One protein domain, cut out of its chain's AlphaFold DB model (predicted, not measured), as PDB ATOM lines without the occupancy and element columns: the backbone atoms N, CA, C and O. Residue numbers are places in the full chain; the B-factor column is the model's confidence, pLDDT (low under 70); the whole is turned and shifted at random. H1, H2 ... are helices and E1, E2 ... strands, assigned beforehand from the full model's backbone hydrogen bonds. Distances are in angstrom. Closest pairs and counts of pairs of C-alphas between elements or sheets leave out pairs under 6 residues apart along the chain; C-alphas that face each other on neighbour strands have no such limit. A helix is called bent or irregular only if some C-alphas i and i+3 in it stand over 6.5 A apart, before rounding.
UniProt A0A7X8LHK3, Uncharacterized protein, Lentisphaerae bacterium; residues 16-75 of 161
ATOM      1  N   ILE A  16      35.844 -10.246 122.041       95.75
ATOM      2  CA  ILE A  16      37.044  -9.775 122.739       95.75
ATOM      3  C   ILE A  16      38.116 -10.861 122.634       95.75
ATOM      4  O   ILE A  16      37.923 -11.985 123.090       95.75
ATOM      5  N   ALA A  17      39.243 -10.512 122.021       92.31
ATOM      6  CA  ALA A  17      40.382 -11.405 121.826       92.31
ATOM      7  C   ALA A  17      41.509 -11.143 122.833       92.31
ATOM      8  O   ALA A  17      42.403 -11.970 122.994       92.31
ATOM      9  N   GLY A  18      41.477  -9.995 123.512       91.25
ATOM     10  CA  GLY A  18      42.452  -9.647 124.534       91.25
ATOM     11  C   GLY A  18      42.035  -8.436 125.354       91.25
ATOM     12  O   GLY A  18      41.305  -7.557 124.884       91.25
ATOM     13  N   THR A  19      42.531  -8.384 126.585       94.69
ATOM     14  CA  THR A  19      42.292  -7.298 127.536       94.69
ATOM     15  C   THR A  19      43.604  -6.679 127.993       94.69
ATOM     16  O   THR A  19      44.657  -7.320 128.006       94.69
ATOM     17  N   TYR A  20      43.539  -5.421 128.412       92.38
ATOM     18  CA  TYR A  20      44.581  -4.806 129.219       92.38
ATOM     19  C   TYR A  20      44.617  -5.437 130.616       92.38
ATOM     20  O   TYR A  20      43.710  -6.167 131.021       92.38
ATOM     21  N   ARG A  21      45.670  -5.123 131.380       91.88
ATOM     22  CA  ARG A  21      45.834  -5.605 132.762       91.88
ATOM     23  C   ARG A  21      44.682  -5.181 133.682       91.88
ATOM     24  O   ARG A  21      44.372  -5.900 134.619       91.88
ATOM     25  N   ASP A  22      44.056  -4.042 133.408       94.50
ATOM     26  CA  ASP A  22      42.897  -3.536 134.155       94.50
ATOM     27  C   ASP A  22      41.554  -4.138 133.699       94.50
ATOM     28  O   ASP A  22      40.496  -3.671 134.109       94.50
ATOM     29  N   GLY A  23      41.580  -5.156 132.832       95.81
ATOM     30  CA  GLY A  23      40.391  -5.838 132.323       95.81
ATOM     31  C   GLY A  23      39.692  -5.127 131.163       95.81
ATOM     32  O   GLY A  23      38.786  -5.702 130.564       95.81
ATOM     33  N   THR A  24      40.112  -3.913 130.787       96.75
ATOM     34  CA  THR A  24      39.496  -3.194 129.660       96.75
ATOM     35  C   THR A  24      39.855  -3.831 128.312       96.75
ATOM     36  O   THR A  24      40.925  -4.420 128.150       96.75
ATOM     37  N   CYS A  25      38.960  -3.742 127.323       96.25
ATOM     38  CA  CYS A  25      39.135  -4.410 126.030       96.25
ATOM     39  C   CYS A  25      40.302  -3.808 125.224       96.25
ATOM     40  O   CYS A  25      40.322  -2.606 124.947       96.25
ATOM     41  N   ALA A  26      41.243  -4.663 124.813       93.25
ATOM     42  CA  ALA A  26      42.462  -4.294 124.088       93.25
ATOM     43  C   ALA A  26      42.522  -4.857 122.664       93.25
ATOM     44  O   ALA A  26      43.300  -4.366 121.850       93.25
ATOM     45  N   ALA A  27      41.744  -5.893 122.354       92.69
ATOM     46  CA  ALA A  27      41.681  -6.452 121.013       92.69
ATOM     47  C   ALA A  27      40.325  -7.102 120.735       92.69
ATOM     48  O   ALA A  27      39.737  -7.725 121.621       92.69
ATOM     49  N   VAL A  28      39.855  -6.991 119.495       94.94
ATOM     50  CA  VAL A  28      38.578  -7.553 119.038       94.94
ATOM     51  C   VAL A  28      38.809  -8.306 117.739       94.94
ATOM     52  O   VAL A  28      39.405  -7.761 116.809       94.94
ATOM     53  N   ILE A  29      38.323  -9.545 117.667       92.75
ATOM     54  CA  ILE A  29      38.254 -10.311 116.421       92.75
ATOM     55  C   ILE A  29      36.825 -10.267 115.902       92.75
ATOM     56  O   ILE A  29      35.886 -10.520 116.653       92.75
ATOM     57  N   ASN A  30      36.651  -9.999 114.613       94.44
ATOM     58  CA  ASN A  30      35.349 -10.103 113.967       94.44
ATOM     59  C   ASN A  30      35.430 -10.984 112.719       94.44
ATOM     60  O   ASN A  30      36.393 -10.901 111.960       94.44
ATOM     61  N   LYS A  31      34.416 -11.824 112.491       91.94
ATOM     62  CA  LYS A  31      34.298 -12.615 111.260       91.94
ATOM     63  C   LYS A  31      33.494 -11.831 110.231       91.94
ATOM     64  O   LYS A  31      32.417 -11.333 110.536       91.94
ATOM     65  N   LEU A  32      34.000 -11.767 109.004       88.88
ATOM     66  CA  LEU A  32      33.342 -11.107 107.877       88.88
ATOM     67  C   LEU A  32      33.333 -12.069 106.686       88.88
ATOM     68  O   LEU A  32      34.342 -12.251 106.001       88.88
ATOM     69  N   GLY A  33      32.196 -12.731 106.458       91.12
ATOM     70  CA  GLY A  33      32.077 -13.786 105.450       91.12
ATOM     71  C   GLY A  33      33.050 -14.939 105.720       91.12
ATOM     72  O   GLY A  33      32.995 -15.571 106.774       91.12
ATOM     73  N   LYS A  34      33.952 -15.206 104.766       88.12
ATOM     74  CA  LYS A  34      35.024 -16.215 104.897       88.12
ATOM     75  C   LYS A  34      36.304 -15.671 105.551       88.12
ATOM     76  O   LYS A  34      37.237 -16.437 105.767       88.12
ATOM     77  N   GLY A  35      36.368 -14.368 105.819       88.38
ATOM     78  CA  GLY A  35      37.526 -13.696 106.401       88.38
ATOM     79  C   GLY A  35      37.343 -13.347 107.875       88.38
ATOM     80  O   GLY A  35      36.284 -13.554 108.475       88.38
ATOM     81  N   GLN A  36      38.393 -12.769 108.452       89.12
ATOM     82  CA  GLN A  36      38.377 -12.228 109.805       89.12
ATOM     83  C   GLN A  36      39.202 -10.946 109.889       89.12
ATOM     84  O   GLN A  36      40.165 -10.771 109.142       89.12
ATOM     85  N   THR A  37      38.839 -10.072 110.818       89.62
ATOM     86  CA  THR A  37      39.598  -8.877 111.175       89.62
ATOM     87  C   THR A  37      40.062  -8.974 112.619       89.62
ATOM     88  O   THR A  37      39.396  -9.585 113.454       89.62
ATOM     89  N   LEU A  38      41.211  -8.365 112.904       88.69
ATOM     90  CA  LEU A  38      41.733  -8.171 114.250       88.69
ATOM     91  C   LEU A  38      41.986  -6.679 114.439       88.69
ATOM     92  O   LEU A  38      42.824  -6.096 113.754       88.69
ATOM     93  N   LEU A  39      41.236  -6.067 115.349       90.62
ATOM     94  CA  LEU A  39      41.411  -4.677 115.746       90.62
ATOM     95  C   LEU A  39      42.170  -4.623 117.067       90.62
ATOM     96  O   LEU A  39      41.792  -5.300 118.022       90.62
ATOM     97  N   TYR A  40      43.197  -3.781 117.129       90.31
ATOM     98  CA  TYR A  40      43.964  -3.516 118.341       90.31
ATOM     99  C   TYR A  40      43.577  -2.164 118.941       90.31
ATOM    100  O   TYR A  40      43.444  -1.171 118.233       90.31
ATOM    101  N   GLY A  41      43.469  -2.117 120.266       92.12
ATOM    102  CA  GLY A  41      43.328  -0.901 121.066       92.12
ATOM    103  C   GLY A  41      44.650  -0.157 121.265       92.12
ATOM    104  O   GLY A  41      44.787   0.687 122.135       92.12
ATOM    105  N   PHE A  42      45.688  -0.479 120.512       87.12
ATOM    106  CA  PHE A  42      46.987   0.175 120.594       87.12
ATOM    107  C   PHE A  42      47.546   0.309 119.187       87.12
ATOM    108  O   PHE A  42      47.130  -0.405 118.278       87.12
ATOM    109  N   GLN A  43      48.525   1.190 119.004       84.12
ATOM    110  CA  GLN A  43      49.205   1.337 117.722       84.12
ATOM    111  C   GLN A  43      50.305   0.266 117.577       84.12
ATOM    112  O   GLN A  43      51.340   0.382 118.243       84.12
ATOM    113  N   PRO A  44      50.149  -0.748 116.698       77.19
ATOM    114  CA  PRO A  44      51.083  -1.877 116.610       77.19
ATOM    115  C   PRO A  44      52.506  -1.466 116.219       77.19
ATOM    116  O   PRO A  44      53.472  -2.098 116.646       77.19
ATOM    117  N   GLY A  45      52.652  -0.355 115.485       75.12
ATOM    118  CA  GLY A  45      53.954   0.215 115.130       75.12
ATOM    119  C   GLY A  45      54.846   0.523 116.342       75.12
ATOM    120  O   GLY A  45      56.063   0.405 116.246       75.12
ATOM    121  N   HIS A  46      54.271   0.818 117.514       76.31
ATOM    122  CA  HIS A  46      55.056   1.018 118.739       76.31
ATOM    123  C   HIS A  46      55.657  -0.287 119.284       76.31
ATOM    124  O   HIS A  46      56.749  -0.267 119.849       76.31
ATOM    125  N   ILE A  47      54.992  -1.429 119.079       76.75
ATOM    126  CA  ILE A  47      55.545  -2.752 119.422       76.75
ATOM    127  C   ILE A  47      56.705  -3.077 118.489       76.75
ATOM    128  O   ILE A  47      57.772  -3.487 118.947       76.75
ATOM    129  N   TYR A  48      56.497  -2.839 117.193       73.06
ATOM    130  CA  TYR A  48      57.485  -3.077 116.145       73.06
ATOM    131  C   TYR A  48      58.754  -2.224 116.331       73.06
ATOM    132  O   TYR A  48      59.863  -2.703 116.100       73.06
ATOM    133  N   LYS A  49      58.601  -0.987 116.821       74.44
ATOM    134  CA  LYS A  49      59.693  -0.051 117.128       74.44
ATOM    135  C   LYS A  49      60.457  -0.394 118.414       74.44
ATOM    136  O   LYS A  49      61.679  -0.285 118.470       74.44
ATOM    137  N   GLY A  50      59.754  -0.806 119.468       72.88
ATOM    138  CA  GLY A  50      60.380  -1.045 120.769       72.88
ATOM    139  C   GLY A  50      61.035   0.214 121.369       72.88
ATOM    140  O   GLY A  50      60.501   1.309 121.192       72.88
ATOM    141  N   PRO A  51      62.157   0.090 122.108       71.31
ATOM    142  CA  PRO A  51      62.798   1.217 122.793       71.31
ATOM    143  C   PRO A  51      63.636   2.119 121.870       71.31
ATOM    144  O   PRO A  51      64.300   3.029 122.362       71.31
ATOM    145  N   ALA A  52      63.651   1.874 120.556       69.12
ATOM    146  CA  ALA A  52      64.503   2.622 119.641       69.12
ATOM    147  C   ALA A  52      64.139   4.127 119.627       69.12
ATOM    148  O   ALA A  52      62.953   4.473 119.565       69.12
ATOM    149  N   PRO A  53      65.123   5.044 119.685       65.31
ATOM    150  CA  PRO A  53      64.866   6.483 119.597       65.31
ATOM    151  C   PRO A  53      64.395   6.876 118.187       65.31
ATOM    152  O   PRO A  53      64.605   6.130 117.244       65.31
ATOM    153  N   GLY A  54      63.770   8.047 118.023       64.25
ATOM    154  CA  GLY A  54      63.415   8.601 116.703       64.25
ATOM    155  C   GLY A  54      62.193   7.967 116.005       64.25
ATOM    156  O   GLY A  54      61.695   6.918 116.425       64.25
ATOM    157  N   PRO A  55      61.616   8.621 114.984       62.38
ATOM    158  CA  PRO A  55      60.556   8.033 114.163       62.38
ATOM    159  C   PRO A  55      61.113   6.900 113.282       62.38
ATOM    160  O   PRO A  55      62.256   6.966 112.850       62.38
ATOM    161  N   GLY A  56      60.318   5.856 113.021       63.81
ATOM    162  CA  GLY A  56      60.637   4.851 111.992       63.81
ATOM    163  C   GLY A  56      61.625   3.734 112.361       63.81
ATOM    164  O   GLY A  56      61.858   2.859 111.536       63.81
ATOM    165  N   ASN A  57      62.162   3.698 113.587       69.00
ATOM    166  CA  ASN A  57      63.167   2.698 113.974       69.00
ATOM    167  C   ASN A  57      62.591   1.329 114.351       69.00
ATOM    168  O   ASN A  57      62.524   0.954 115.520       69.00
ATOM    169  N   TYR A  58      62.148   0.588 113.341       74.50
ATOM    170  CA  TYR A  58      61.493  -0.699 113.516       74.50
ATOM    171  C   TYR A  58      62.441  -1.906 113.551       74.50
ATOM    172  O   TYR A  58      63.516  -1.887 112.959       74.50
ATOM    173  N   THR A  59      62.021  -2.983 114.225       73.88
ATOM    174  CA  THR A  59      62.826  -4.197 114.436       73.88
ATOM    175  C   THR A  59      62.111  -5.452 113.922       73.88
ATOM    176  O   THR A  59      61.069  -5.850 114.452       73.88
ATOM    177  N   LEU A  60      62.681  -6.133 112.915       74.44
ATOM    178  CA  LEU A  60      62.091  -7.362 112.349       74.44
ATOM    179  C   LEU A  60      61.875  -8.463 113.392       74.44
ATOM    180  O   LEU A  60      60.916  -9.223 113.287       74.44
ATOM    181  N   SER A  61      62.707  -8.525 114.432       78.88
ATOM    182  CA  SER A  61      62.568  -9.503 115.518       78.88
ATOM    183  C   SER A  61      61.251  -9.372 116.292       78.88
ATOM    184  O   SER A  61      60.767 -10.364 116.839       78.88
ATOM    185  N   ARG A  62      60.639  -8.179 116.318       79.31
ATOM    186  CA  ARG A  62      59.351  -7.923 116.982       79.31
ATOM    187  C   ARG A  62      58.156  -7.986 116.036       79.31
ATOM    188  O   ARG A  62      57.032  -8.120 116.516       79.31
ATOM    189  N   LEU A  63      58.365  -7.953 114.716       79.12
ATOM    190  CA  LEU A  63      57.289  -8.063 113.722       79.12
ATOM    191  C   LEU A  63      56.376  -9.289 113.956       79.12
ATOM    192  O   LEU A  63      55.152  -9.115 113.941       79.12
ATOM    193  N   PRO A  64      56.903 -10.495 114.281       82.62
ATOM    194  CA  PRO A  64      56.068 -11.658 114.567       82.62
ATOM    195  C   PRO A  64      55.096 -11.472 115.738       82.62
ATOM    196  O   PRO A  64      54.085 -12.165 115.782       82.62
ATOM    197  N   MET A  65      55.331 -10.540 116.669       80.31
ATOM    198  CA  MET A  65      54.379 -10.275 117.759       80.31
ATOM    199  C   MET A  65      53.022  -9.781 117.241       80.31
ATOM    200  O   MET A  65      52.008  -9.984 117.903       80.31
ATOM    201  N   ILE A  66      53.002  -9.161 116.057       81.19
ATOM    202  CA  ILE A  66      51.788  -8.682 115.391       81.19
ATOM    203  C   ILE A  66      51.361  -9.652 114.290       81.19
ATOM    204  O   ILE A  66      50.189 -10.002 114.177       81.19
ATOM    205  N   THR A  67      52.308 -10.111 113.470       83.06
ATOM    206  CA  THR A  67      51.985 -10.821 112.227       83.06
ATOM    207  C   THR A  67      51.868 -12.334 112.382       83.06
ATOM    208  O   THR A  67      51.277 -12.964 111.511       83.06
ATOM    209  N   LYS A  68      52.368 -12.950 113.468       82.25
ATOM    210  CA  LYS A  68      52.417 -14.422 113.608       82.25
ATOM    211  C   LYS A  68      51.048 -15.083 113.476       82.25
ATOM    212  O   LYS A  68      50.934 -16.084 112.775       82.25
ATOM    213  N   ALA A  69      50.019 -14.533 114.121       78.31
ATOM    214  CA  ALA A  69      48.665 -15.074 114.017       78.31
ATOM    215  C   ALA A  69      48.151 -14.987 112.571       78.31
ATOM    216  O   ALA A  69      47.673 -15.977 112.022       78.31
ATOM    217  N   THR A  70      48.350 -13.844 111.914       81.62
ATOM    218  CA  THR A  70      47.999 -13.654 110.501       81.62
ATOM    219  C   THR A  70      48.735 -14.643 109.597       81.62
ATOM    220  O   THR A  70      48.102 -15.299 108.778       81.62
ATOM    221  N   ILE A  71      50.044 -14.821 109.787       84.56
ATOM    222  CA  ILE A  71      50.873 -15.764 109.022       84.56
ATOM    223  C   ILE A  71      50.437 -17.214 109.263       84.56
ATOM    224  O   ILE A  71      50.425 -18.004 108.328       84.56
ATOM    225  N   SER A  72      50.026 -17.586 110.480       82.19
ATOM    226  CA  SER A  72      49.536 -18.949 110.747       82.19
ATOM    227  C   SER A  72      48.248 -19.299 109.998       82.19
ATOM    228  O   SER A  72      48.002 -20.471 109.736       82.19
ATOM    229  N   VAL A  73      47.441 -18.294 109.641       79.62
ATOM    230  CA  VAL A  73      46.169 -18.479 108.931       79.62
ATOM    231  C   VAL A  73      46.338 -18.303 107.426       79.62
ATOM    232  O   VAL A  73      45.826 -19.107 106.654       79.62
ATOM    233  N   LEU A  74      47.041 -17.251 107.003       81.75
ATOM    234  CA  LEU A  74      47.217 -16.903 105.590       81.75
ATOM    235  C   LEU A  74      48.405 -17.619 104.938       81.75
ATOM    236  O   LEU A  74      48.535 -17.605 103.719       81.75
ATOM    237  N   GLY A  75      49.274 -18.227 105.742       85.50
ATOM    238  CA  GLY A  75      50.555 -18.739 105.292       85.50
ATOM    239  C   GLY A  75      51.594 -17.633 105.108       85.50
ATOM    240  O   GLY A  75      51.435 -16.478 105.525       85.50
TER     241      GLY A  75
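What this domain is: This is residues 16 to 75 of the 161 residues of an uncharacterized protein of Lentisphaerae bacterium (UniProt A0A7X8LHK3). A small, narrow sheet of three strands, built on the long hairpin E2 and E3 with short E1 beside E2, makes one end of a loose, flat model; from E3 the chain runs away through short H1 into a long loop at the far end, and H2 comes back toward the sheet, which it only grazes. The printed part has 60 residues, with three named strands and then two named helices, in the order E1 E2 E3 H1 H2. The sheet, ordered E1, E2, E3, is antiparallel, and the class is mixed, helices and strands. The whole is loose, with a radius of gyration of the C-alphas of 13.5 A and spans of 40 by 33 by 15 A.

Where its parts are: E2, residues 25 to 32, is 20.2 A long, and E3, residues 35 to 40, 17.0 A. E1, residues 16 to 19, begins at C-alpha 16 (37.044, -9.775, 122.739). H1 is residues 44 to 49. H2, residues 64 to 74, is 13.7 A long and ends at C-alpha 74 (47.217, -16.903, 105.590); it is irregular, with C-alphas 66 and 69 7.2 A apart.

How they stand to each other: E1, E2 and E3 form a meander, each strand the antiparallel neighbour of the one before. In the hairpin E2 and E3, N 30 and O 37 are 3.0 A apart, within hydrogen-bond range; in the hairpin E1 and E2, N 17 and O 27 are 2.9 A apart. H2 only grazes the sheet, with residues 66 to 70. H1 is not on the sheet. H1 and H2 are close but not clearly touching, the closest C-alphas being those of Pro 44 and Ile 66, 6.9 A apart. Every O i to N i+4 pair of H1 is within range, and 5 of 7 in H2.

The domain as a whole: The C-alphas of Gly 33 and Pro 53, the two farthest apart, are 41.1 A apart. The printed part has no cut. The link H1 to H2, residues 50 to 63, is long. Residues 52 to 57 have pLDDT under 70.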